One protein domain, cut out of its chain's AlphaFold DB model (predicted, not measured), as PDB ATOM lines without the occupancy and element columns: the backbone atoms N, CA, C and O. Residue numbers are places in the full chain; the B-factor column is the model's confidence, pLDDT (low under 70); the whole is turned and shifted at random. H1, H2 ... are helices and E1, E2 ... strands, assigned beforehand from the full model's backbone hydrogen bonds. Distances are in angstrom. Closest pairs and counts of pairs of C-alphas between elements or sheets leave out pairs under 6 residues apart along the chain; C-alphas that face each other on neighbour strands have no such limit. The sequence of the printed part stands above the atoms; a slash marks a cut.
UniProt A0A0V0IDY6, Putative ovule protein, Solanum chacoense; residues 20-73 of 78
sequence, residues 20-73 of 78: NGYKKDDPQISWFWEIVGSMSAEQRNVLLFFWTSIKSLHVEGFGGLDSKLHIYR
ATOM      1  N   ASN A  20      -3.416 -15.057  17.521       96.62
ATOM      2  CA  ASN A  20      -2.303 -15.985  17.356       96.62
ATOM      3  C   ASN A  20      -1.337 -15.463  16.291       96.62
ATOM      4  O   ASN A  20      -1.641 -15.476  15.099       96.62
ATOM      5  N   GLY A  21      -0.170 -14.983  16.725       95.69
ATOM      6  CA  GLY A  21       0.803 -14.333  15.839       95.69
ATOM      7  C   GLY A  21       0.420 -12.902  15.436       95.69
ATOM      8  O   GLY A  21       1.114 -12.302  14.621       95.69
ATOM      9  N   TYR A  22      -0.651 -12.348  16.006       97.31
ATOM     10  CA  TYR A  22      -1.010 -10.932  15.916       97.31
ATOM     11  C   TYR A  22      -0.947 -10.281  17.301       97.31
ATOM     12  O   TYR A  22      -1.266 -10.915  18.307       97.31
ATOM     13  N   LYS A  23      -0.583  -9.002  17.343       96.25
ATOM     14  CA  LYS A  23      -0.837  -8.101  18.465       96.25
ATOM     15  C   LYS A  23      -2.167  -7.380  18.246       96.25
ATOM     16  O   LYS A  23      -2.619  -7.220  17.115       96.25
ATOM     17  N   LYS A  24      -2.796  -6.925  19.333       94.19
ATOM     18  CA  LYS A  24      -4.092  -6.223  19.269       94.19
ATOM     19  C   LYS A  24      -4.030  -4.915  18.469       94.19
ATOM     20  O   LYS A  24      -5.039  -4.514  17.906       94.19
ATOM     21  N   ASP A  25      -2.865  -4.278  18.432       95.06
ATOM     22  CA  ASP A  25      -2.577  -3.026  17.728       95.06
ATOM     23  C   ASP A  25      -2.053  -3.231  16.297       95.06
ATOM     24  O   ASP A  25      -1.799  -2.254  15.593       95.06
ATOM     25  N   ASP A  26      -1.926  -4.478  15.825       97.88
ATOM     26  CA  ASP A  26      -1.595  -4.720  14.423       97.88
ATOM     27  C   ASP A  26      -2.694  -4.133  13.509       97.88
ATOM     28  O   ASP A  26      -3.891  -4.284  13.804       97.88
ATOM     29  N   PRO A  27      -2.334  -3.518  12.364       97.94
ATOM     30  CA  PRO A  27      -3.305  -2.891  11.465       97.94
ATOM     31  C   PRO A  27      -4.433  -3.831  11.032       97.94
ATOM     32  O   PRO A  27      -5.592  -3.437  11.011       97.94
ATOM     33  N   GLN A  28      -4.123  -5.102  10.760       97.69
ATOM     34  CA  GLN A  28      -5.103  -6.109  10.344       97.69
ATOM     35  C   GLN A  28      -6.156  -6.382  11.425       97.69
ATOM     36  O   GLN A  28      -7.329  -6.564  11.103       97.69
ATOM     37  N   ILE A  29      -5.746  -6.402  12.698       98.31
ATOM     38  CA  ILE A  29      -6.668  -6.579  13.825       98.31
ATOM     39  C   ILE A  29      -7.524  -5.328  14.001       98.31
ATOM     40  O   ILE A  29      -8.737  -5.436  14.187       98.31
ATOM     41  N   SER A  30      -6.914  -4.150  13.868       97.88
ATOM     42  CA  SER A  30      -7.627  -2.872  13.927       97.88
ATOM     43  C   SER A  30      -8.699  -2.774  12.837       97.88
ATOM     44  O   SER A  30      -9.860  -2.524  13.153       97.88
ATOM     45  N   TRP A  31      -8.357  -3.073  11.579       98.38
ATOM     46  CA  TRP A  31      -9.301  -3.054  10.455       98.38
ATOM     47  C   TRP A  31     -10.429  -4.065  10.615       98.38
ATOM     48  O   TRP A  31     -11.587  -3.736  10.370       98.38
ATOM     49  N   PHE A  32     -10.113  -5.291  11.048       98.31
ATOM     50  CA  PHE A  32     -11.135  -6.302  11.309       98.31
ATOM     51  C   PHE A  32     -12.191  -5.767  12.281       98.31
ATOM     52  O   PHE A  32     -13.389  -5.829  12.008       98.31
ATOM     53  N   TRP A  33     -11.750  -5.180  13.389       98.19
ATOM     54  CA  TRP A  33     -12.657  -4.678  14.407       98.19
ATOM     55  C   TRP A  33     -13.349  -3.364  14.057       98.19
ATOM     56  O   TRP A  33     -14.465  -3.143  14.526       98.19
ATOM     57  N   GLU A  34     -12.741  -2.513  13.236       98.25
ATOM     58  CA  GLU A  34     -13.398  -1.338  12.659       98.25
ATOM     59  C   GLU A  34     -14.576  -1.762  11.768       98.25
ATOM     60  O   GLU A  34     -15.697  -1.265  11.910       98.25
ATOM     61  N   ILE A  35     -14.362  -2.771  10.921       98.44
ATOM     62  CA  ILE A  35     -15.405  -3.334  10.060       98.44
ATOM     63  C   ILE A  35     -16.509  -3.979  10.911       98.44
ATOM     64  O   ILE A  35     -17.679  -3.650  10.739       98.44
ATOM     65  N   VAL A  36     -16.172  -4.833  11.883       98.06
ATOM     66  CA  VAL A  36     -17.176  -5.444  12.782       98.06
ATOM     67  C   VAL A  36     -17.922  -4.382  13.608       98.06
ATOM     68  O   VAL A  36     -19.126  -4.501  13.843       98.06
ATOM     69  N   GLY A  37     -17.233  -3.310  14.007       97.69
ATOM     70  CA  GLY A  37     -17.814  -2.150  14.684       97.69
ATOM     71  C   GLY A  37     -18.836  -1.394  13.833       97.69
ATOM     72  O   GLY A  37     -19.851  -0.946  14.365       97.69
ATOM     73  N   SER A  38     -18.627  -1.307  12.519       97.88
ATOM     74  CA  SER A  38     -19.547  -0.629  11.591       97.88
ATOM     75  C   SER A  38     -20.723  -1.493  11.110       97.88
ATOM     76  O   SER A  38     -21.691  -0.957  10.576       97.88
ATOM     77  N   MET A  39     -20.690  -2.811  11.338       97.75
ATOM     78  CA  MET A  39     -21.790  -3.722  10.998       97.75
ATOM     79  C   MET A  39     -23.074  -3.443  11.795       97.75
ATOM     80  O   MET A  39     -23.020  -3.096  12.979       97.75
ATOM     81  N   SER A  40     -24.230  -3.707  11.174       95.62
ATOM     82  CA  SER A  40     -25.527  -3.756  11.862       95.62
ATOM     83  C   SER A  40     -25.593  -4.918  12.863       95.62
ATOM     84  O   SER A  40     -24.791  -5.856  12.819       95.62
ATOM     85  N   ALA A  41     -26.582  -4.899  13.761       92.50
ATOM     86  CA  ALA A  41     -26.783  -5.985  14.720       92.50
ATOM     87  C   ALA A  41     -27.042  -7.335  14.020       92.50
ATOM     88  O   ALA A  41     -26.502  -8.363  14.425       92.50
ATOM     89  N   GLU A  42     -27.812  -7.330  12.932       93.19
ATOM     90  CA  GLU A  42     -28.112  -8.507  12.114       93.19
ATOM     91  C   GLU A  42     -26.848  -9.048  11.447       93.19
ATOM     92  O   GLU A  42     -26.596 -10.249  11.497       93.19
ATOM     93  N   GLN A  43     -26.015  -8.171  10.879       96.19
ATOM     94  CA  GLN A  43     -24.744  -8.565  10.269       96.19
ATOM     95  C   GLN A  43     -23.790  -9.185  11.297       96.19
ATOM     96  O   GLN A  43     -23.173 -10.213  11.018       96.19
ATOM     97  N   ARG A  44     -23.717  -8.626  12.512       95.88
ATOM     98  CA  ARG A  44     -22.926  -9.213  13.607       95.88
ATOM     99  C   ARG A  44     -23.470 -10.568  14.053       95.88
ATOM    100  O   ARG A  44     -22.676 -11.458  14.335       95.88
ATOM    101  N   ASN A  45     -24.791 -10.757  14.074       93.44
ATOM    102  CA  ASN A  45     -25.404 -12.059  14.361       93.44
ATOM    103  C   ASN A  45     -25.103 -13.091  13.266       93.44
ATOM    104  O   ASN A  45     -24.805 -14.244  13.576       93.44
ATOM    105  N   VAL A  46     -25.130 -12.687  11.992       95.44
ATOM    106  CA  VAL A  46     -24.724 -13.552  10.875       95.44
ATOM    107  C   VAL A  46     -23.252 -13.936  11.003       95.44
ATOM    108  O   VAL A  46     -22.922 -15.111  10.857       95.44
ATOM    109  N   LEU A  47     -22.372 -12.984  11.335       96.31
ATOM    110  CA  LEU A  47     -20.955 -13.266  11.556       96.31
ATOM    111  C   LEU A  47     -20.751 -14.198  12.755       96.31
ATOM    112  O   LEU A  47     -20.006 -15.162  12.633       96.31
ATOM    113  N   LEU A  48     -21.430 -13.955  13.882       94.81
ATOM    114  CA  LEU A  48     -21.418 -14.847  15.044       94.81
ATOM    115  C   LEU A  48     -21.774 -16.276  14.628       94.81
ATOM    116  O   LEU A  48     -21.004 -17.200  14.893       94.81
ATOM    117  N   PHE A  49     -22.906 -16.452  13.945       94.75
ATOM    118  CA  PHE A  49     -23.363 -17.764  13.496       94.75
ATOM    119  C   PHE A  49     -22.365 -18.421  12.540       94.75
ATOM    120  O   PHE A  49     -22.099 -19.612  12.670       94.75
ATOM    121  N   PHE A  50     -21.771 -17.649  11.629       95.50
ATOM    122  CA  PHE A  50     -20.806 -18.152  10.655       95.50
ATOM    123  C   PHE A  50     -19.630 -18.895  11.304       95.50
ATOM    124  O   PHE A  50     -19.260 -19.961  10.817       95.50
ATOM    125  N   TRP A  51     -19.055 -18.379  12.398       92.75
ATOM    126  CA  TRP A  51     -17.893 -19.023  13.028       92.75
ATOM    127  C   TRP A  51     -18.240 -19.911  14.234       92.75
ATOM    128  O   TRP A  51     -17.484 -20.833  14.528       92.75
ATOM    129  N   THR A  52     -19.365 -19.671  14.925       92.31
ATOM    130  CA  THR A  52     -19.766 -20.450  16.123       92.31
ATOM    131  C   THR A  52     -20.808 -21.530  15.863       92.31
ATOM    132  O   THR A  52     -20.965 -22.427  16.682       92.31
ATOM    133  N   SER A  53     -21.577 -21.431  14.772       93.50
ATOM    134  CA  SER A  53     -22.849 -22.149  14.575       93.50
ATOM    135  C   SER A  53     -23.934 -21.868  15.636       93.50
ATOM    136  O   SER A  53     -24.936 -22.580  15.704       93.50
ATOM    137  N   ILE A  54     -23.793 -20.805  16.439       90.69
ATOM    138  CA  ILE A  54     -24.761 -20.375  17.460       90.69
ATOM    139  C   ILE A  54     -25.565 -19.175  16.944       90.69
ATOM    140  O   ILE A  54     -25.028 -18.261  16.327       90.69
ATOM    141  N   LYS A  55     -26.881 -19.169  17.194       87.38
ATOM    142  CA  LYS A  55     -27.802 -18.134  16.678       87.38
ATOM    143  C   LYS A  55     -27.875 -16.866  17.536       87.38
ATOM    144  O   LYS A  55     -28.322 -15.834  17.045       87.38
ATOM    145  N   SER A  56     -27.491 -16.946  18.807       86.62
ATOM    146  CA  SER A  56     -27.545 -15.836  19.763       86.62
ATOM    147  C   SER A  56     -26.693 -16.129  20.996       86.62
ATOM    148  O   SER A  56     -26.582 -17.285  21.396       86.62
ATOM    149  N   LEU A  57     -26.163 -15.093  21.644       89.31
ATOM    150  CA  LEU A  57     -25.410 -15.237  22.894       89.31
ATOM    151  C   LEU A  57     -26.328 -15.404  24.112       89.31
ATOM    152  O   LEU A  57     -27.410 -14.817  24.183       89.31
ATOM    153  N   HIS A  58     -25.842 -16.160  25.098       87.00
ATOM    154  CA  HIS A  58     -26.399 -16.195  26.449       87.00
ATOM    155  C   HIS A  58     -26.067 -14.897  27.214       87.00
ATOM    156  O   HIS A  58     -25.326 -14.036  26.733       87.00
ATOM    157  N   VAL A  59     -26.599 -14.753  28.434       85.38
ATOM    158  CA  VAL A  59     -26.406 -13.555  29.278       85.38
ATOM    159  C   VAL A  59     -24.927 -13.239  29.556       85.38
ATOM    160  O   VAL A  59     -24.540 -12.070  29.641       85.38
ATOM    161  N   GLU A  60     -24.087 -14.272  29.606       89.56
ATOM    162  CA  GLU A  60     -22.642 -14.178  29.843       89.56
ATOM    163  C   GLU A  60     -21.855 -13.615  28.645       89.56
ATOM    164  O   GLU A  60     -20.696 -13.244  28.794       89.56
ATOM    165  N   GLY A  61     -22.477 -13.465  27.469       91.56
ATOM    166  CA  GLY A  61     -21.812 -12.928  26.279       91.56
ATOM    167  C   GLY A  61     -20.738 -13.864  25.717       91.56
ATOM    168  O   GLY A  61     -20.903 -15.083  25.738       91.56
ATOM    169  N   PHE A  62     -19.647 -13.298  25.193       94.62
ATOM    170  CA  PHE A  62     -18.547 -14.079  24.610       94.62
ATOM    171  C   PHE A  62     -17.680 -14.782  25.659       94.62
ATOM    172  O   PHE A  62     -17.036 -15.782  25.342       94.62
ATOM    173  N   GLY A  63     -17.682 -14.298  26.904       93.25
ATOM    174  CA  GLY A  63     -16.969 -14.934  28.013       93.25
ATOM    175  C   GLY A  63     -17.521 -16.304  28.405       93.25
ATOM    176  O   GLY A  63     -16.757 -17.133  28.893       93.25
ATOM    177  N   GLY A  64     -18.807 -16.559  28.141       91.12
ATOM    178  CA  GLY A  64     -19.471 -17.839  28.412       91.12
ATOM    179  C   GLY A  64     -19.426 -18.842  27.254       91.12
ATOM    180  O   GLY A  64     -20.105 -19.862  27.312       91.12
ATOM    181  N   LEU A  65     -18.692 -18.558  26.170       91.25
ATOM    182  CA  LEU A  65     -18.530 -19.516  25.074       91.25
ATOM    183  C   LEU A  65     -17.461 -20.559  25.418       91.25
ATOM    184  O   LEU A  65     -16.341 -20.202  25.784       91.25
ATOM    185  N   ASP A  66     -17.770 -21.836  25.179       89.00
ATOM    186  CA  ASP A  66     -16.814 -22.947  25.331       89.00
ATOM    187  C   ASP A  66     -15.568 -22.778  24.446       89.00
ATOM    188  O   ASP A  66     -14.479 -23.248  24.776       89.00
ATOM    189  N   SER A  67     -15.724 -22.097  23.306       90.88
ATOM    190  CA  SER A  67     -14.645 -21.795  22.371       90.88
ATOM    191  C   SER A  67     -14.663 -20.327  21.965       90.88
ATOM    192  O   SER A  67     -15.693 -19.770  21.579       90.88
ATOM    193  N   LYS A  68     -13.487 -19.703  22.035       93.62
ATOM    194  CA  LYS A  68     -13.271 -18.300  21.672       93.62
ATOM    195  C   LYS A  68     -12.975 -18.166  20.183       93.62
ATOM    196  O   LYS A  68     -12.476 -19.094  19.551       93.62
ATOM    197  N   LEU A  69     -13.210 -16.981  19.625       95.50
ATOM    198  CA  LEU A  69     -12.732 -16.675  18.280       95.50
ATOM    199  C   LEU A  69     -11.198 -16.670  18.290       95.50
ATOM    200  O   LEU A  69     -10.582 -16.045  19.152       95.50
ATOM    201  N   HIS A  70     -10.585 -17.334  17.313       95.88
ATOM    202  CA  HIS A  70      -9.144 -17.286  17.090       95.88
ATOM    203  C   HIS A  70      -8.831 -16.611  15.756       95.88
ATOM    204  O   HIS A  70      -9.319 -17.038  14.711       95.88
ATOM    205  N   ILE A  71      -7.960 -15.602  15.779       96.44
ATOM    206  CA  ILE A  71      -7.441 -14.946  14.576       96.44
ATOM    207  C   ILE A  71      -5.970 -15.322  14.429       96.44
ATOM    208  O   ILE A  71      -5.140 -14.955  15.261       96.44
ATOM    209  N   TYR A  72      -5.648 -16.072  13.375       95.50
ATOM    210  CA  TYR A  72      -4.298 -16.570  13.113       95.50
ATOM    211  C   TYR A  72      -3.588 -15.742  12.048       95.50
ATOM    212  O   TYR A  72      -4.114 -15.532  10.952       95.50
ATOM    213  N   ARG A  73      -2.349 -15.339  12.335       94.75
ATOM    214  CA  ARG A  73      -1.395 -14.918  11.309       94.75
ATOM    215  C   ARG A  73      -0.767 -16.172  10.713       94.75
ATOM    216  O   ARG A  73      -0.068 -16.904  11.407       94.75
TER     217      ARG A  73
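AT A GLANCE: This is residues 20 to 73 of the 78 residues of the protein "Putative ovule protein" of Solanum chacoense (UniProt A0A0V0IDY6). What shape does the backbone make? An open ring of chain: H1 and H2 meet as a corner, a loop with the short H3 follows, and E1 runs back past H1 towards the first printed residue. Residues 58 to 64, of which 61 to 64 belong to H3, stick out. What is it made of? The printed part has 54 residues with three named helices and one named strand, in the order H1, H2, H3, E1, and its class is mostly helix. It is only just loose, close to compact, with a radius of gyration of the C-alphas of 12.2 A and spans of 30 by 25 by 18 A.

HOW THE PARTS SIT: How do the two longest helices stand? H1, residues 27 to 38, and H2, residues 41 to 52, are close but not clearly touching; their closest C-alphas, those of Val 36 and Arg 44, are 6.9 A apart. They run opposite ways at a steep tilt of 50 degrees. Where is the strand? E1, residues 69 to 72, pairs with no named strand. The closest C-alphas of H2 and E1, those of Trp 51 and Leu 69, are 7.7 A apart, while H1 and E1 are only just apart, closest 8.4 A. What of the remaining helix and the helices' backbones? H3, residues 61 to 64, is apart from H1, H2 and E1. In H1 and H2 every O i to N i+4 pair is within hydrogen-bond range; H3 is too short for such a pair.

IN THESE COORDINATES: Where do the helices run? H1 goes 16.4 A from C-alpha 27 at (-3.305, -2.891, 11.465), H2 goes 16.1 A, and H3 5.8 A. Where does E1 end? It spans 9.9 A, to C-alpha 72 at (-4.298, -16.570, 13.113).

THE WHOLE: How large is it? The two farthest C-alphas, those of Pro 27 and Val 59, are 31.1 A apart, but those of Asn 20 and Arg 73 only 6.2 A. Are there breaks or weak places? The printed part has no cut and no long link, and no printed residue is under 70 in pLDDT.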